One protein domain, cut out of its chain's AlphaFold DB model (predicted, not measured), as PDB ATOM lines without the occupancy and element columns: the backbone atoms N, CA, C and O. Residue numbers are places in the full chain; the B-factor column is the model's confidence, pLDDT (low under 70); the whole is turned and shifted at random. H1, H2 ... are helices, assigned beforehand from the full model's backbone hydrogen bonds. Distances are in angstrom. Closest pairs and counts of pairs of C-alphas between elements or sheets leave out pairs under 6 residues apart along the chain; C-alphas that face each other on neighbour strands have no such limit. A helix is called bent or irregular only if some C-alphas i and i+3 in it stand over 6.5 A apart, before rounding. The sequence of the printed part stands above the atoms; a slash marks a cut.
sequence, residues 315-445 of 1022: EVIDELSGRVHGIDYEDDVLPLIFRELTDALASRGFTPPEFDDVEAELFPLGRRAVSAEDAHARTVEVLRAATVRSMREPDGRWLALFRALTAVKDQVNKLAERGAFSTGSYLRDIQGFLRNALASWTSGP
ATOM      1  N   GLU A 315      25.997 -18.179  66.992       93.62
ATOM      2  CA  GLU A 315      24.964 -18.280  68.030       93.62
ATOM      3  C   GLU A 315      23.564 -17.948  67.491       93.62
ATOM      4  O   GLU A 315      22.588 -18.606  67.842       93.62
ATOM      5  N   VAL A 316      23.456 -16.953  66.603       94.44
ATOM      6  CA  VAL A 316      22.181 -16.610  65.950       94.44
ATOM      7  C   VAL A 316      21.757 -17.717  64.987       94.44
ATOM      8  O   VAL A 316      20.572 -18.024  64.885       94.44
ATOM      9  N   ILE A 317      22.702 -18.355  64.295       93.69
ATOM     10  CA  ILE A 317      22.400 -19.510  63.444       93.69
ATOM     11  C   ILE A 317      21.896 -20.675  64.293       93.69
ATOM     12  O   ILE A 317      20.916 -21.303  63.898       93.69
ATOM     13  N   ASP A 318      22.522 -20.964  65.437       91.00
ATOM     14  CA  ASP A 318      22.050 -21.985  66.382       91.00
ATOM     15  C   ASP A 318      20.612 -21.688  66.843       91.00
ATOM     16  O   ASP A 318      19.752 -22.567  66.775       91.00
ATOM     17  N   GLU A 319      20.323 -20.439  67.223       92.81
ATOM     18  CA  GLU A 319      18.981 -20.000  67.630       92.81
ATOM     19  C   GLU A 319      17.943 -20.186  66.511       92.81
ATOM     20  O   GLU A 319      16.882 -20.774  66.732       92.81
ATOM     21  N   LEU A 320      18.244 -19.709  65.299       92.75
ATOM     22  CA  LEU A 320      17.345 -19.811  64.146       92.75
ATOM     23  C   LEU A 320      17.120 -21.266  63.719       92.75
ATOM     24  O   LEU A 320      15.996 -21.640  63.393       92.75
ATOM     25  N   SER A 321      18.166 -22.094  63.765       90.44
ATOM     26  CA  SER A 321      18.084 -23.517  63.404       90.44
ATOM     27  C   SER A 321      17.241 -24.325  64.394       90.44
ATOM     28  O   SER A 321      16.710 -25.366  64.030       90.44
ATOM     29  N   GLY A 322      17.094 -23.856  65.637       87.00
ATOM     30  CA  GLY A 322      16.290 -24.522  66.665       87.00
ATOM     31  C   GLY A 322      14.776 -24.310  66.544       87.00
ATOM     32  O   GLY A 322      14.024 -24.829  67.371       87.00
ATOM     33  N   ARG A 323      14.293 -23.530  65.567       87.38
ATOM     34  CA  ARG A 323      12.860 -23.223  65.435       87.38
ATOM     35  C   ARG A 323      12.082 -24.389  64.821       87.38
ATOM     36  O   ARG A 323      12.321 -24.782  63.687       87.38
ATOM     37  N   VAL A 324      11.067 -24.865  65.547       79.69
ATOM     38  CA  VAL A 324      10.260 -26.055  65.201       79.69
ATOM     39  C   VAL A 324       9.574 -25.960  63.831       79.69
ATOM     40  O   VAL A 324       9.483 -26.952  63.123       79.69
ATOM     41  N   HIS A 325       9.092 -24.777  63.445       79.62
ATOM     42  CA  HIS A 325       8.388 -24.575  62.171       79.62
ATOM     43  C   HIS A 325       9.307 -24.108  61.031       79.62
ATOM     44  O   HIS A 325       8.831 -23.831  59.932       79.62
ATOM     45  N   GLY A 326      10.612 -24.017  61.292       86.44
ATOM     46  CA  GLY A 326      11.573 -23.391  60.395       86.44
ATOM     47  C   GLY A 326      11.515 -21.872  60.388       86.44
ATOM     48  O   GLY A 326      10.736 -21.248  61.110       86.44
ATOM     49  N   ILE A 327      12.385 -21.294  59.567       90.81
ATOM     50  CA  ILE A 327      12.487 -19.854  59.321       90.81
ATOM     51  C   ILE A 327      12.047 -19.514  57.899       90.81
ATOM     52  O   ILE A 327      12.209 -20.324  56.977       90.81
ATOM     53  N   ASP A 328      11.520 -18.304  57.727       89.75
ATOM     54  CA  ASP A 328      11.318 -17.695  56.416       89.75
ATOM     55  C   ASP A 328      12.470 -16.734  56.112       89.75
ATOM     56  O   ASP A 328      12.925 -15.957  56.953       89.75
ATOM     57  N   TYR A 329      12.997 -16.812  54.898       86.31
ATOM     58  CA  TYR A 329      14.114 -15.989  54.484       86.31
ATOM     59  C   TYR A 329      13.789 -14.493  54.519       86.31
ATOM     60  O   TYR A 329      14.620 -13.715  54.995       86.31
ATOM     61  N   GLU A 330      12.635 -14.084  53.990       83.88
ATOM     62  CA  GLU A 330      12.282 -12.670  53.868       83.88
ATOM     63  C   GLU A 330      12.029 -12.045  55.233       83.88
ATOM     64  O   GLU A 330      12.501 -10.937  55.493       83.88
ATOM     65  N   ASP A 331      11.349 -12.779  56.108       86.69
ATOM     66  CA  ASP A 331      10.938 -12.261  57.408       86.69
ATOM     67  C   ASP A 331      12.040 -12.389  58.471       86.69
ATOM     68  O   ASP A 331      12.242 -11.468  59.269       86.69
ATOM     69  N   ASP A 332      12.796 -13.494  58.480       90.69
ATOM     70  CA  ASP A 332      13.746 -13.789  59.561       90.69
ATOM     71  C   ASP A 332      15.205 -13.473  59.212       90.69
ATOM     72  O   ASP A 332      15.969 -13.040  60.078       90.69
ATOM     73  N   VAL A 333      15.633 -13.703  57.964       91.19
ATOM     74  CA  VAL A 333      17.065 -13.685  57.600       91.19
ATOM     75  C   VAL A 333      17.454 -12.413  56.858       91.19
ATOM     76  O   VAL A 333      18.481 -11.805  57.164       91.19
ATOM     77  N   LEU A 334      16.649 -11.980  55.892       87.81
ATOM     78  CA  LEU A 334      16.921 -10.807  55.073       87.81
ATOM     79  C   LEU A 334      17.142  -9.531  55.922       87.81
ATOM     80  O   LEU A 334      18.152  -8.856  55.688       87.81
ATOM     81  N   PRO A 335      16.345  -9.221  56.970       89.56
ATOM     82  CA  PRO A 335      16.596  -8.062  57.833       89.56
ATOM     83  C   PRO A 335      17.946  -8.130  58.562       89.56
ATOM     84  O   PRO A 335      18.600  -7.105  58.771       89.56
ATOM     85  N   LEU A 336      18.399  -9.337  58.921       92.62
ATOM     86  CA  LEU A 336      19.699  -9.558  59.559       92.62
ATOM     87  C   LEU A 336      20.849  -9.340  58.574       92.62
ATOM     88  O   LEU A 336      21.859  -8.741  58.947       92.62
ATOM     89  N   ILE A 337      20.681  -9.759  57.317       90.00
ATOM     90  CA  ILE A 337      21.641  -9.479  56.242       90.00
ATOM     91  C   ILE A 337      21.795  -7.973  56.057       90.00
ATOM     92  O   ILE A 337      22.916  -7.472  56.058       90.00
ATOM     93  N   PHE A 338      20.688  -7.236  55.949       87.94
ATOM     94  CA  PHE A 338      20.742  -5.782  55.808       87.94
ATOM     95  C   PHE A 338      21.454  -5.117  56.982       87.94
ATOM     96  O   PHE A 338      22.344  -4.292  56.772       87.94
ATOM     97  N   ARG A 339      21.127  -5.516  58.216       90.00
ATOM     98  CA  ARG A 339      21.794  -4.996  59.414       90.00
ATOM     99  C   ARG A 339      23.300  -5.286  59.401       90.00
ATOM    100  O   ARG A 339      24.084  -4.381  59.667       90.00
ATOM    101  N   GLU A 340      23.713  -6.494  59.013       92.69
ATOM    102  CA  GLU A 340      25.130  -6.865  58.876       92.69
ATOM    103  C   GLU A 340      25.868  -5.973  57.860       92.69
ATOM    104  O   GLU A 340      26.981  -5.517  58.126       92.69
ATOM    105  N   LEU A 341      25.258  -5.689  56.704       89.94
ATOM    106  CA  LEU A 341      25.860  -4.838  55.669       89.94
ATOM    107  C   LEU A 341      26.001  -3.382  56.131       89.94
ATOM    108  O   LEU A 341      27.057  -2.770  55.942       89.94
ATOM    109  N   THR A 342      24.963  -2.847  56.773       88.69
ATOM    110  CA  THR A 342      24.941  -1.499  57.356       88.69
ATOM    111  C   THR A 342      26.031  -1.343  58.420       88.69
ATOM    112  O   THR A 342      26.820  -0.395  58.356       88.69
ATOM    113  N   ASP A 343      26.161  -2.305  59.336       89.19
ATOM    114  CA  ASP A 343      27.180  -2.294  60.394       89.19
ATOM    115  C   ASP A 343      28.604  -2.452  59.828       89.19
ATOM    116  O   ASP A 343      29.551  -1.771  60.253       89.19
ATOM    117  N   ALA A 344      28.777  -3.303  58.810       89.38
ATOM    118  CA  ALA A 344      30.058  -3.499  58.133       89.38
ATOM    119  C   ALA A 344      30.569  -2.221  57.442       89.38
ATOM    120  O   ALA A 344      31.786  -1.987  57.409       89.38
ATOM    121  N   LEU A 345      29.662  -1.393  56.916       88.69
ATOM    122  CA  LEU A 345      29.971  -0.088  56.334       88.69
ATOM    123  C   LEU A 345      30.229   0.976  57.408       88.69
ATOM    124  O   LEU A 345      31.261   1.656  57.356       88.69
ATOM    125  N   ALA A 346      29.347   1.075  58.407       88.38
ATOM    126  CA  ALA A 346      29.451   2.045  59.498       88.38
ATOM    127  C   ALA A 346      30.779   1.908  60.260       88.38
ATOM    128  O   ALA A 346      31.485   2.892  60.490       88.38
ATOM    129  N   SER A 347      31.169   0.669  60.582       88.12
ATOM    130  CA  SER A 347      32.423   0.351  61.285       88.12
ATOM    131  C   SER A 347      33.690   0.770  60.528       88.12
ATOM    132  O   SER A 347      34.756   0.893  61.132       88.12
ATOM    133  N   ARG A 348      33.587   1.021  59.217       87.69
ATOM    134  CA  ARG A 348      34.682   1.489  58.352       87.69
ATOM    135  C   ARG A 348      34.572   2.974  57.991       87.69
ATOM    136  O   ARG A 348      35.345   3.454  57.169       87.69
ATOM    137  N   GLY A 349      33.651   3.703  58.624       89.44
ATOM    138  CA  GLY A 349      33.469   5.143  58.435       89.44
ATOM    139  C   GLY A 349      32.708   5.526  57.165       89.44
ATOM    140  O   GLY A 349      32.743   6.691  56.775       89.44
ATOM    141  N   PHE A 350      32.028   4.574  56.516       88.75
ATOM    142  CA  PHE A 350      31.128   4.872  55.404       88.75
ATOM    143  C   PHE A 350      29.736   5.218  55.930       88.75
ATOM    144  O   PHE A 350      29.256   4.600  56.879       88.75
ATOM    145  N   THR A 351      29.075   6.189  55.295       86.19
ATOM    146  CA  THR A 351      27.662   6.472  55.566       86.19
ATOM    147  C   THR A 351      26.841   5.230  55.229       86.19
ATOM    148  O   THR A 351      26.925   4.768  54.084       86.19
ATOM    149  N   PRO A 352      26.077   4.677  56.185       78.12
ATOM    150  CA  PRO A 352      25.261   3.512  55.909       78.12
ATOM    151  C   PRO A 352      24.142   3.878  54.922       78.12
ATOM    152  O   PRO A 352      23.535   4.939  55.079       78.12
ATOM    153  N   PRO A 353      23.906   3.057  53.891       76.44
ATOM    154  CA  PRO A 353      22.779   3.223  52.977       76.44
ATOM    155  C   PRO A 353      21.439   2.955  53.681       76.44
ATOM    156  O   PRO A 353      21.390   2.208  54.660       76.44
ATOM    157  N   GLU A 354      20.357   3.543  53.165       79.25
ATOM    158  CA  GLU A 354      18.995   3.166  53.564       79.25
ATOM    159  C   GLU A 354      18.671   1.746  53.063       79.25
ATOM    160  O   GLU A 354      19.327   1.224  52.159       79.25
ATOM    161  N   PHE A 355      17.646   1.109  53.638       73.50
ATOM    162  CA  PHE A 355      17.254  -0.259  53.271       73.50
ATOM    163  C   PHE A 355      16.998  -0.407  51.761       73.50
ATOM    164  O   PHE A 355      17.583  -1.283  51.122       73.50
ATOM    165  N   ASP A 356      16.202   0.500  51.189       73.50
ATOM    166  CA  ASP A 356      15.834   0.492  49.769       73.50
ATOM    167  C   ASP A 356      17.061   0.621  48.848       73.50
ATOM    168  O   ASP A 356      17.099   0.033  47.766       73.50
ATOM    169  N   ASP A 357      18.102   1.339  49.288       74.38
ATOM    170  CA  ASP A 357      19.346   1.495  48.529       74.38
ATOM    171  C   ASP A 357      20.146   0.185  48.496       74.38
ATOM    172  O   ASP A 357      20.679  -0.193  47.451       74.38
ATOM    173  N   VAL A 358      20.227  -0.535  49.621       73.06
ATOM    174  CA  VAL A 358      20.897  -1.846  49.672       73.06
ATOM    175  C   VAL A 358      20.102  -2.883  48.891       73.06
ATOM    176  O   VAL A 358      20.689  -3.705  48.188       73.06
ATOM    177  N   GLU A 359      18.773  -2.841  48.981       76.19
ATOM    178  CA  GLU A 359      17.914  -3.742  48.223       76.19
ATOM    179  C   GLU A 359      18.090  -3.513  46.715       76.19
ATOM    180  O   GLU A 359      18.296  -4.469  45.966       76.19
ATOM    181  N   ALA A 360      18.131  -2.254  46.269       76.69
ATOM    182  CA  ALA A 360      18.429  -1.903  44.884       76.69
ATOM    183  C   ALA A 360      19.862  -2.284  44.462       76.69
ATOM    184  O   ALA A 360      20.092  -2.645  43.306       76.69
ATOM    185  N   GLU A 361      20.841  -2.230  45.372       75.44
ATOM    186  CA  GLU A 361      22.205  -2.702  45.108       75.44
ATOM    187  C   GLU A 361      22.257  -4.231  44.928       75.44
ATOM    188  O   GLU A 361      22.925  -4.715  44.006       75.44
ATOM    189  N   LEU A 362      21.550  -4.999  45.763       78.44
ATOM    190  CA  LEU A 362      21.448  -6.458  45.649       78.44
ATOM    191  C   LEU A 362      20.670  -6.869  44.395       78.44
ATOM    192  O   LEU A 362      21.099  -7.780  43.680       78.44
ATOM    193  N   PHE A 363      19.597  -6.142  44.089       82.25
ATOM    194  CA  PHE A 363      18.613  -6.468  43.061       82.25
ATOM    195  C   PHE A 363      18.451  -5.313  42.058       82.25
ATOM    196  O   PHE A 363      17.431  -4.624  42.036       82.25
ATOM    197  N   PRO A 364      19.444  -5.095  41.177       79.12
ATOM    198  CA  PRO A 364      19.533  -3.889  40.349       79.12
ATOM    199  C   PRO A 364      18.407  -3.699  39.326       79.12
ATOM    200  O   PRO A 364      18.207  -2.576  38.859       79.12
ATOM    201  N   LEU A 365      17.711  -4.780  38.966       78.75
ATOM    202  CA  LEU A 365      16.551  -4.784  38.066       78.75
ATOM    203  C   LEU A 365      15.224  -4.958  38.832       78.75
ATOM    204  O   LEU A 365      14.183  -5.184  38.224       78.75
ATOM    205  N   GLY A 366      15.257  -4.860  40.165       69.62
ATOM    206  CA  GLY A 366      14.124  -5.132  41.044       69.62
ATOM    207  C   GLY A 366      13.720  -6.610  41.087       69.62
ATOM    208  O   GLY A 366      14.369  -7.483  40.510       69.62
ATOM    209  N   ARG A 367      12.616  -6.883  41.793       63.69
ATOM    210  CA  ARG A 367      11.952  -8.201  41.848       63.69
ATOM    211  C   ARG A 367      10.756  -8.311  40.881       63.69
ATOM    212  O   ARG A 367      10.022  -9.292  40.926       63.69
ATOM    213  N   ARG A 368      10.508  -7.285  40.053       51.75
ATOM    214  CA  ARG A 368       9.331  -7.144  39.167       51.75
ATOM    215  C   ARG A 368       9.752  -6.921  37.711       51.75
ATOM    216  O   ARG A 368      10.912  -6.632  37.442       51.75
ATOM    217  N   ALA A 369       8.805  -7.056  36.778       53.28
ATOM    218  CA  ALA A 369       9.048  -6.863  35.349       53.28
ATOM    219  C   ALA A 369       9.465  -5.415  35.026       53.28
ATOM    220  O   ALA A 369       8.833  -4.460  35.475       53.28
ATOM    221  N   VAL A 370      10.519  -5.285  34.221       61.62
ATOM    222  CA  VAL A 370      11.064  -4.031  33.682       61.62
ATOM    223  C   VAL A 370      11.038  -4.147  32.153       61.62
ATOM    224  O   VAL A 370      11.176  -5.258  31.638       61.62
ATOM    225  N   SER A 371      10.839  -3.044  31.423       62.59
ATOM    226  CA  SER A 371      10.903  -3.059  29.951       62.59
ATOM    227  C   SER A 371      12.302  -3.490  29.471       62.59
ATOM    228  O   SER A 371      13.284  -3.275  30.183       62.59
ATOM    229  N   ALA A 372      12.434  -4.090  28.281       60.28
ATOM    230  CA  ALA A 372      13.745  -4.574  27.825       60.28
ATOM    231  C   ALA A 372      14.756  -3.438  27.570       60.28
ATOM    232  O   ALA A 372      15.944  -3.610  27.837       60.28
ATOM    233  N   GLU A 373      14.304  -2.270  27.099       64.31
ATOM    234  CA  GLU A 373      15.172  -1.102  26.875       64.31
ATOM    235  C   GLU A 373      15.733  -0.569  28.202       64.31
ATOM    236  O   GLU A 373      16.948  -0.398  28.349       64.31
ATOM    237  N   ASP A 374      14.866  -0.422  29.209       78.19
ATOM    238  CA  ASP A 374      15.274  -0.031  30.560       78.19
ATOM    239  C   ASP A 374      16.176  -1.102  31.195       78.19
ATOM    240  O   ASP A 374      17.169  -0.782  31.855       78.19
ATOM    241  N   ALA A 375      15.879  -2.385  30.966       80.75
ATOM    242  CA  ALA A 375      16.666  -3.493  31.489       80.75
ATOM    243  C   ALA A 375      18.066  -3.565  30.864       80.75
ATOM    244  O   ALA A 375      19.040  -3.809  31.585       80.75
ATOM    245  N   HIS A 376      18.198  -3.316  29.556       89.31
ATOM    246  CA  HIS A 376      19.497  -3.234  28.895       89.31
ATOM    247  C   HIS A 376      20.325  -2.081  29.450       89.31
ATOM    248  O   HIS A 376      21.433  -2.309  29.946       89.31
ATOM    249  N   ALA A 377      19.771  -0.866  29.440       89.38
ATOM    250  CA  ALA A 377      20.456   0.321  29.935       89.38
ATOM    251  C   ALA A 377      20.913   0.144  31.392       89.38
ATOM    252  O   ALA A 377      22.076   0.401  31.718       89.38
ATOM    253  N   ARG A 378      20.037  -0.383  32.257       88.75
ATOM    254  CA  ARG A 378      20.341  -0.605  33.674       88.75
ATOM    255  C   ARG A 378      21.387  -1.697  33.893       88.75
ATOM    256  O   ARG A 378      22.272  -1.538  34.734       88.75
ATOM    257  N   THR A 379      21.335  -2.786  33.127       91.50
ATOM    258  CA  THR A 379      22.353  -3.849  33.185       91.50
ATOM    259  C   THR A 379      23.729  -3.307  32.806       91.50
ATOM    260  O   THR A 379      24.710  -3.537  33.520       91.50
ATOM    261  N   VAL A 380      23.801  -2.536  31.716       94.25
ATOM    262  CA  VAL A 380      25.040  -1.900  31.252       94.25
ATOM    263  C   VAL A 380      25.562  -0.898  32.280       94.25
ATOM    264  O   VAL A 380      26.763  -0.880  32.548       94.25
ATOM    265  N   GLU A 381      24.692  -0.096  32.895       93.38
ATOM    266  CA  GLU A 381      25.065   0.849  33.952       93.38
ATOM    267  C   GLU A 381      25.716   0.135  35.145       93.38
ATOM    268  O   GLU A 381      26.802   0.525  35.583       93.38
ATOM    269  N   VAL A 382      25.102  -0.946  35.633       91.81
ATOM    270  CA  VAL A 382      25.607  -1.731  36.770       91.81
ATOM    271  C   VAL A 382      26.952  -2.374  36.442       91.81
ATOM    272  O   VAL A 382      27.891  -2.270  37.236       91.81
ATOM    273  N   LEU A 383      27.078  -2.995  35.265       93.62
ATOM    274  CA  LEU A 383      28.333  -3.595  34.809       93.62
ATOM    275  C   LEU A 383      29.433  -2.545  34.652       93.62
ATOM    276  O   LEU A 383      30.559  -2.768  35.103       93.62
ATOM    277  N   ARG A 384      29.121  -1.387  34.061       95.12
ATOM    278  CA  ARG A 384      30.074  -0.289  33.860       95.12
ATOM    279  C   ARG A 384      30.535   0.283  35.194       95.12
ATOM    280  O   ARG A 384      31.738   0.416  35.405       95.12
ATOM    281  N   ALA A 385      29.612   0.550  36.116       91.62
ATOM    282  CA  ALA A 385      29.937   1.043  37.449       91.62
ATOM    283  C   ALA A 385      30.820   0.053  38.224       91.62
ATOM    284  O   ALA A 385      31.847   0.453  38.772       91.62
ATOM    285  N   ALA A 386      30.465  -1.236  38.239       90.69
ATOM    286  CA  ALA A 386      31.236  -2.261  38.940       90.69
ATOM    287  C   ALA A 386      32.620  -2.498  38.311       90.69
ATOM    288  O   ALA A 386      33.603  -2.635  39.039       90.69
ATOM    289  N   THR A 387      32.717  -2.493  36.978       92.69
ATOM    290  CA  THR A 387      33.994  -2.646  36.259       92.69
ATOM    291  C   THR A 387      34.917  -1.468  36.549       92.69
ATOM    292  O   THR A 387      36.038  -1.674  36.999       92.69
ATOM    293  N   VAL A 388      34.430  -0.229  36.402       90.62
ATOM    294  CA  VAL A 388      35.224   0.980  36.681       90.62
ATOM    295  C   VAL A 388      35.659   1.044  38.145       90.62
ATOM    296  O   VAL A 388      36.790   1.432  38.418       90.62
ATOM    297  N   ARG A 389      34.796   0.662  39.098       87.94
ATOM    298  CA  ARG A 389      35.182   0.576  40.520       87.94
ATOM    299  C   ARG A 389      36.266  -0.473  40.750       87.94
ATOM    300  O   ARG A 389      37.211  -0.198  41.474       87.94
ATOM    301  N   SER A 390      36.150  -1.638  40.118       86.75
ATOM    302  CA  SER A 390      37.119  -2.731  40.272       86.75
ATOM    303  C   SER A 390      38.466  -2.438  39.607       86.75
ATOM    304  O   SER A 390      39.455  -3.036  39.990       86.75
ATOM    305  N   MET A 391      38.525  -1.511  38.646       84.69
ATOM    306  CA  MET A 391      39.779  -1.022  38.056       84.69
ATOM    307  C   MET A 391      40.497   0.033  38.922       84.69
ATOM    308  O   MET A 391      41.591   0.461  38.568       84.69
ATOM    309  N   ARG A 392      39.880   0.522  40.009       78.88
ATOM    310  CA  ARG A 392      40.484   1.520  40.906       78.88
ATOM    311  C   ARG A 392      41.163   0.833  42.090       78.88
ATOM    312  O   ARG A 392      40.502   0.124  42.845       78.88
ATOM    313  N   GLU A 393      42.434   1.153  42.312       72.06
ATOM    314  CA  GLU A 393      43.190   0.721  43.494       72.06
ATOM    315  C   GLU A 393      42.666   1.409  44.774       72.06
ATOM    316  O   GLU A 393      42.390   2.614  44.785       72.06
ATOM    317  N   PRO A 394      42.516   0.666  45.881       73.75
ATOM    318  CA  PRO A 394      41.322  -0.135  46.127       73.75
ATOM    319  C   PRO A 394      40.129   0.713  46.591       73.75
ATOM    320  O   PRO A 394      40.238   1.551  47.491       73.75
ATOM    321  N   ASP A 395      38.941   0.434  46.047       83.69
ATOM    322  CA  ASP A 395      37.682   1.007  46.540       83.69
ATOM    323  C   ASP A 395      37.281   0.363  47.883       83.69
ATOM    324  O   ASP A 395      36.770  -0.759  47.954       83.69
ATOM    325  N   GLY A 396      37.503   1.097  48.978       84.06
ATOM    326  CA  GLY A 396      37.250   0.613  50.336       84.06
ATOM    327  C   GLY A 396      35.783   0.282  50.647       84.06
ATOM    328  O   GLY A 396      35.535  -0.621  51.450       84.06
ATOM    329  N   ARG A 397      34.808   0.961  50.019       85.06
ATOM    330  CA  ARG A 397      33.374   0.671  50.218       85.06
ATOM    331  C   ARG A 397      33.008  -0.622  49.500       85.06
ATOM    332  O   ARG A 397      32.369  -1.493  50.090       85.06
ATOM    333  N   TRP A 398      33.436  -0.747  48.245       83.88
ATOM    334  CA  TRP A 398      33.197  -1.930  47.416       83.88
ATOM    335  C   TRP A 398      33.765  -3.193  48.066       83.88
ATOM    336  O   TRP A 398      33.083  -4.213  48.197       83.88
ATOM    337  N   LEU A 399      34.992  -3.090  48.571       85.44
ATOM    338  CA  LEU A 399      35.664  -4.179  49.256       85.44
ATOM    339  C   LEU A 399      34.970  -4.585  50.568       85.44
ATOM    340  O   LEU A 399      34.875  -5.779  50.868       85.44
ATOM    341  N   ALA A 400      34.479  -3.615  51.349       85.94
ATOM    342  CA  ALA A 400      33.751  -3.884  52.587       85.94
ATOM    343  C   ALA A 400      32.463  -4.682  52.329       85.94
ATOM    344  O   ALA A 400      32.250  -5.711  52.970       85.94
ATOM    345  N   LEU A 401      31.660  -4.256  51.346       86.88
ATOM    346  CA  LEU A 401      30.431  -4.946  50.943       86.88
ATOM    347  C   LEU A 401      30.709  -6.360  50.438       86.88
ATOM    348  O   LEU A 401      30.086  -7.311  50.902       86.88
ATOM    349  N   PHE A 402      31.692  -6.523  49.549       87.00
ATOM    350  CA  PHE A 402      32.082  -7.835  49.034       87.00
ATOM    351  C   PHE A 402      32.447  -8.816  50.159       87.00
ATOM    352  O   PHE A 402      32.008  -9.971  50.154       87.00
ATOM    353  N   ARG A 403      33.231  -8.372  51.152       87.31
ATOM    354  CA  ARG A 403      33.627  -9.220  52.289       87.31
ATOM    355  C   ARG A 403      32.453  -9.541  53.211       87.31
ATOM    356  O   ARG A 403      32.348 -10.690  53.632       87.31
ATOM    357  N   ALA A 404      31.589  -8.569  53.494       89.88
ATOM    358  CA  ALA A 404      30.400  -8.785  54.312       89.88
ATOM    359  C   ALA A 404      29.422  -9.761  53.637       89.88
ATOM    360  O   ALA A 404      29.029 -10.746  54.253       89.88
ATOM    361  N   LEU A 405      29.134  -9.582  52.343       90.00
ATOM    362  CA  LEU A 405      28.279 -10.489  51.566       90.00
ATOM    363  C   LEU A 405      28.856 -11.900  51.444       90.00
ATOM    364  O   LEU A 405      28.106 -12.872  51.495       90.00
ATOM    365  N   THR A 406      30.181 -12.034  51.323       87.50
ATOM    366  CA  THR A 406      30.839 -13.351  51.336       87.50
ATOM    367  C   THR A 406      30.608 -14.056  52.672       87.50
ATOM    368  O   THR A 406      30.206 -15.215  52.684       87.50
ATOM    369  N   ALA A 407      30.793 -13.347  53.789       89.12
ATOM    370  CA  ALA A 407      30.571 -13.908  55.119       89.12
ATOM    371  C   ALA A 407      29.093 -14.257  55.368       89.12
ATOM    372  O   ALA A 407      28.805 -15.323  55.907       89.12
ATOM    373  N   VAL A 408      28.165 -13.398  54.928       91.19
ATOM    374  CA  VAL A 408      26.712 -13.637  54.978       91.19
ATOM    375  C   VAL A 408      26.328 -14.877  54.178       91.19
ATOM    376  O   VAL A 408      25.582 -15.715  54.676       91.19
ATOM    377  N   LYS A 409      26.847 -15.029  52.956       89.31
ATOM    378  CA  LYS A 409      26.584 -16.206  52.124       89.31
ATOM    379  C   LYS A 409      26.991 -17.499  52.832       89.31
ATOM    380  O   LYS A 409      26.249 -18.475  52.768       89.31
ATOM    381  N   ASP A 410      28.127 -17.497  53.525       86.44
ATOM    382  CA  ASP A 410      28.569 -18.660  54.302       86.44
ATOM    383  C   ASP A 410      27.605 -18.966  55.464       86.44
ATOM    384  O   ASP A 410      27.307 -20.130  55.714       86.44
ATOM    385  N   GLN A 411      27.055 -17.946  56.132       90.25
ATOM    386  CA  GLN A 411      26.060 -18.141  57.197       90.25
ATOM    387  C   GLN A 411      24.712 -18.658  56.677       90.25
ATOM    388  O   GLN A 411      24.121 -19.550  57.279       90.25
ATOM    389  N   VAL A 412      24.238 -18.147  55.536       89.62
ATOM    390  CA  VAL A 412      23.007 -18.641  54.894       89.62
ATOM    391  C   VAL A 412      23.164 -20.107  54.482       89.62
ATOM    392  O   VAL A 412      22.240 -20.896  54.671       89.62
ATOM    393  N   ASN A 413      24.341 -20.500  53.982       85.06
ATOM    394  CA  ASN A 413      24.625 -21.902  53.674       85.06
ATOM    395  C   ASN A 413      24.575 -22.787  54.929       85.06
ATOM    396  O   ASN A 413      23.966 -23.847  54.874       85.06
ATOM    397  N   LYS A 414      25.115 -22.338  56.071       86.94
ATOM    398  CA  LYS A 414      25.005 -23.080  57.342       86.94
ATOM    399  C   LYS A 414      23.553 -23.265  57.798       86.94
ATOM    400  O   LYS A 414      23.203 -24.341  58.268       86.94
ATOM    401  N   LEU A 415      22.707 -22.240  57.656       89.44
ATOM    402  CA  LEU A 415      21.270 -22.354  57.952       89.44
ATOM    403  C   LEU A 415      20.598 -23.393  57.043       89.44
ATOM    404  O   LEU A 415      19.821 -24.217  57.517       89.44
ATOM    405  N   ALA A 416      20.926 -23.386  55.750       84.62
ATOM    406  CA  ALA A 416      20.435 -24.379  54.799       84.62
ATOM    407  C   ALA A 416      20.917 -25.803  55.127       84.62
ATOM    408  O   ALA A 416      20.121 -26.734  55.093       84.62
ATOM    409  N   GLU A 417      22.191 -25.970  55.488       80.75
ATOM    410  CA  GLU A 417      22.784 -27.256  55.891       80.75
ATOM    411  C   GLU A 417      22.095 -27.864  57.112       80.75
ATOM    412  O   GLU A 417      21.914 -29.074  57.190       80.75
ATOM    413  N   ARG A 418      21.692 -27.020  58.063       85.06
ATOM    414  CA  ARG A 418      20.982 -27.438  59.277       85.06
ATOM    415  C   ARG A 418      19.485 -27.642  59.063       85.06
ATOM    416  O   ARG A 418      18.772 -27.901  60.025       85.06
ATOM    417  N   GLY A 419      19.009 -27.470  57.832       85.50
ATOM    418  CA  GLY A 419      17.595 -27.530  57.499       85.50
ATOM    419  C   GLY A 419      16.750 -26.510  58.249       85.50
ATOM    420  O   GLY A 419      15.617 -26.804  58.604       85.50
ATOM    421  N   ALA A 420      17.296 -25.320  58.517       90.38
ATOM    422  CA  ALA A 420      16.597 -24.295  59.288       90.38
ATOM    423  C   ALA A 420      15.407 -23.692  58.523       90.38
ATOM    424  O   ALA A 420      14.426 -23.272  59.130       90.38
ATOM    425  N   PHE A 421      15.489 -23.612  57.192       89.25
ATOM    426  CA  PHE A 421      14.453 -22.996  56.362       89.25
ATOM    427  C   PHE A 421      13.222 -23.891  56.233       89.25
ATOM    428  O   PHE A 421      13.342 -25.101  56.045       89.25
ATOM    429  N   SER A 422      12.037 -23.278  56.240       86.69
ATOM    430  CA  SER A 422      10.834 -23.965  55.763       86.69
ATOM    431  C   SER A 422      11.015 -24.403  54.303       86.69
ATOM    432  O   SER A 422      11.697 -23.728  53.522       86.69
ATOM    433  N   THR A 423      10.382 -25.510  53.904       81.19
ATOM    434  CA  THR A 423      10.466 -26.028  52.526       81.19
ATOM    435  C   THR A 423      10.085 -24.958  51.499       81.19
ATOM    436  O   THR A 423      10.807 -24.738  50.524       81.19
ATOM    437  N   GLY A 424       8.993 -24.227  51.756       79.00
ATOM    438  CA  GLY A 424       8.514 -23.153  50.885       79.00
ATOM    439  C   GLY A 424       9.522 -22.012  50.727       79.00
ATOM    440  O   GLY A 424       9.808 -21.607  49.599       79.00
ATOM    441  N   SER A 425      10.111 -21.531  51.828       83.19
ATOM    442  CA  SER A 425      11.106 -20.455  51.761       83.19
ATOM    443  C   SER A 425      12.413 -20.908  51.110       83.19
ATOM    444  O   SER A 425      12.998 -20.191  50.296       83.19
ATOM    445  N   TYR A 426      12.854 -22.139  51.374       83.94
ATOM    446  CA  TYR A 426      14.047 -22.667  50.726       83.94
ATOM    447  C   TYR A 426      13.896 -22.722  49.197       83.94
ATOM    448  O   TYR A 426      14.782 -22.271  48.466       83.94
ATOM    449  N   LEU A 427      12.771 -23.234  48.691       77.88
ATOM    450  CA  LEU A 427      12.530 -23.350  47.249       77.88
ATOM    451  C   LEU A 427      12.357 -21.981  46.578       77.88
ATOM    452  O   LEU A 427      12.983 -21.701  45.549       77.88
ATOM    453  N   ARG A 428      11.531 -21.115  47.166       79.31
ATOM    454  CA  ARG A 428      11.184 -19.811  46.592       79.31
ATOM    455  C   ARG A 428      12.327 -18.803  46.711       79.31
ATOM    456  O   ARG A 428      12.679 -18.152  45.725       79.31
ATOM    457  N   ASP A 429      12.945 -18.716  47.883       81.19
ATOM    458  CA  ASP A 429      13.839 -17.613  48.228       81.19
ATOM    459  C   ASP A 429      15.304 -18.028  48.068       81.19
ATOM    460  O   ASP A 429      16.045 -17.397  47.305       81.19
ATOM    461  N   ILE A 430      15.711 -19.137  48.701       81.38
ATOM    462  CA  ILE A 430      17.101 -19.620  48.664       81.38
ATOM    463  C   ILE A 430      17.458 -20.139  47.269       81.38
ATOM    464  O   ILE A 430      18.366 -19.604  46.630       81.38
ATOM    465  N   GLN A 431      16.746 -21.146  46.755       73.69
ATOM    466  CA  GLN A 431      17.007 -21.694  45.420       73.69
ATOM    467  C   GLN A 431      16.556 -20.766  44.287       73.69
ATOM    468  O   GLN A 431      17.159 -20.795  43.204       73.69
ATOM    469  N   GLY A 432      15.531 -19.946  44.516       72.19
ATOM    470  CA  GLY A 432      15.038 -18.988  43.536       72.19
ATOM    471  C   GLY A 432      16.002 -17.822  43.324       72.19
ATOM    472  O   GLY A 432      16.894 -17.861  42.468       72.19
ATOM    473  N   PHE A 433      15.780 -16.738  44.054       71.56
ATOM    474  CA  PHE A 433      16.405 -15.454  43.763       71.56
ATOM    475  C   PHE A 433      17.704 -15.209  44.534       71.56
ATOM    476  O   PHE A 433      18.694 -14.751  43.954       71.56
ATOM    477  N   LEU A 434      17.736 -15.566  45.818       78.56
ATOM    478  CA  LEU A 434      18.800 -15.152  46.721       78.56
ATOM    479  C   LEU A 434      20.145 -15.781  46.389       78.56
ATOM    480  O   LEU A 434      21.157 -15.077  46.356       78.56
ATOM    481  N   ARG A 435      20.180 -17.097  46.141       79.56
ATOM    482  CA  ARG A 435      21.424 -17.794  45.785       79.56
ATOM    483  C   ARG A 435      22.132 -17.081  44.638       79.56
ATOM    484  O   ARG A 435      23.345 -16.888  44.693       79.56
ATOM    485  N   ASN A 436      21.372 -16.648  43.633       81.94
ATOM    486  CA  ASN A 436      21.903 -15.938  42.474       81.94
ATOM    487  C   ASN A 436      22.308 -14.501  42.810       81.94
ATOM    488  O   ASN A 436      23.329 -14.037  42.313       81.94
ATOM    489  N   ALA A 437      21.570 -13.809  43.675       84.69
ATOM    490  CA  ALA A 437      21.925 -12.468  44.124       84.69
ATOM    491  C   ALA A 437      23.229 -12.440  44.926       84.69
ATOM    492  O   ALA A 437      24.151 -11.714  44.553       84.69
ATOM    493  N   LEU A 438      23.368 -13.283  45.953       86.12
ATOM    494  CA  LEU A 438      24.621 -13.422  46.700       86.12
ATOM    495  C   LEU A 438      25.762 -13.858  45.770       86.12
ATOM    496  O   LEU A 438      26.831 -13.250  45.782       86.12
ATOM    497  N   ALA A 439      25.527 -14.844  44.894       85.00
ATOM    498  CA  ALA A 439      26.526 -15.279  43.918       85.00
ATOM    499  C   ALA A 439      26.941 -14.161  42.942       85.00
ATOM    500  O   ALA A 439      28.123 -14.057  42.621       85.00
ATOM    501  N   SER A 440      26.022 -13.285  42.522       88.06
ATOM    502  CA  SER A 440      26.308 -12.145  41.631       88.06
ATOM    503  C   SER A 440      27.317 -11.146  42.209       88.06
ATOM    504  O   SER A 440      27.930 -10.381  41.460       88.06
ATOM    505  N   TRP A 441      27.491 -11.163  43.534       86.81
ATOM    506  CA  TRP A 441      28.449 -10.348  44.278       86.81
ATOM    507  C   TRP A 441      29.707 -11.133  44.646       86.81
ATOM    508  O   TRP A 441      30.823 -10.664  44.441       86.81
ATOM    509  N   THR A 442      29.547 -12.337  45.196       84.69
ATOM    510  CA  THR A 442      30.660 -13.100  45.787       84.69
ATOM    511  C   THR A 442      31.393 -13.981  44.774       84.69
ATOM    512  O   THR A 442      32.547 -14.359  44.972       84.69
ATOM    513  N   SER A 443      30.718 -14.323  43.679       84.75
ATOM    514  CA  SER A 443      31.168 -15.258  42.642       84.75
ATOM    515  C   SER A 443      31.232 -14.582  41.271       84.75
ATOM    516  O   SER A 443      31.019 -15.229  40.253       84.75
ATOM    517  N   GLY A 444      31.514 -13.280  41.255       87.06
ATOM    518  CA  GLY A 444      31.714 -12.491  40.045       87.06
ATOM    519  C   GLY A 444      32.942 -12.898  39.219       87.06
ATOM    520  O   GLY A 444      33.846 -13.555  39.751       87.06
ATOM    521  N   PRO A 445      33.004 -12.505  37.935       92.00
ATOM    522  CA  PRO A 445      34.149 -12.788  37.078       92.00
ATOM    523  C   PRO A 445      35.356 -11.868  37.389       92.00
ATOM    524  O   PRO A 445      35.213 -10.860  38.091       92.00
TER     525      PRO A 445
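Overview. This is residues 315 to 445 of the 1022 residues of the protein "Succinyl-diaminopimelate desuccinylase" of Helcobacillus massiliensis (UniProt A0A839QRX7). The longest helix, H5, is the core, with H2 packed along it and the bent helix H6 packing on it through its second arm, H6b; H2 and H6 meet at their first residues and spread apart, and the short H3 is near both where they have spread. The short H1 packs on the last part of H5, and at the far end from H1 the last residues of H4 come near the first residues of H5, the two helices making a steep corner, with H4 touching no helix. The printed part has 131 residues with six named helices, H1 to H6 in chain order, and no named strand; the class is all helix. It is compact, with a radius of gyration of the C-alphas of 15.8 A and spans of 46 by 37 by 26 A.

Along the chain. Find C-alpha 396 at (37.250, 0.613, 50.336); from there H5, residues 396 to 417, runs 31.9 A to C-alpha 417 at (22.784, -27.256, 55.891). H2 is residues 329 to 346, 24.2 A, and is only just irregular: C-alphas 332 and 335 are 6.6 A apart. H6, residues 423 to 442, was assigned as one helix by its hydrogen bonds but is bent, with C-alphas 431 and 434 6.9 A apart. Its arms are H6a, residues 423 to 431, and H6b, residues 434 to 442, at a shallow tilt of 29 degrees. H4 is residues 372 to 390, 26.5 A; H3 is residues 355 to 362. H1, residues 315 to 321, begins at (24.964, -18.280, 68.030).

Arrangement. Start at H5, the hub, which touches three helices; helix packing is mostly crossed, with one of four touching pairs at a shallow tilt. That pair is H2 and H5, opposite ways at 30 degrees; residues 337 to 345 of H2 touch H5, and the closest C-alphas, of Leu 341 and Ala 404, are 6.2 A apart. Residues 402 to 409 of H5 touch H6b, opposite ways at a steep tilt of 38 degrees, closest at Thr 406 and Thr 442, C-alphas 5.6 A apart. Residues 411 to 415 of H5 touch H1, the same way at a steep tilt of 46 degrees, with C-alphas 317 and 415 closest at 6.3 A. Residues 329 to 330 of H2 touch H6a, with C-alphas 329 and 425 closest at 6.0 A. H3 is close to but not clearly touching H2 and H6b; its closest C-alpha pairs are Phe 355 with Phe 338, 7.0 A, and Leu 362 with Ala 437, 6.2 A. H4 is close to but not clearly touching H5, with C-alphas 389 and 398 closest at 7.6 A. In H1, H3, H4 and H5 every O i to N i+4 pair is within hydrogen-bond range; in H2 11 of 14 are, and in H6a and H6b 4 of 5 each.

Size, cuts and confidence. Look for the two C-alphas farthest apart at Val 324 and Glu 393, 47.7 A. The printed part has no cut and no long link; H4 to H5 and H5 to H6 are tight. Mean pLDDT of the printed part is 84.1, and residues 366 to 373, of which 372 and 373 belong to H4, are under 70.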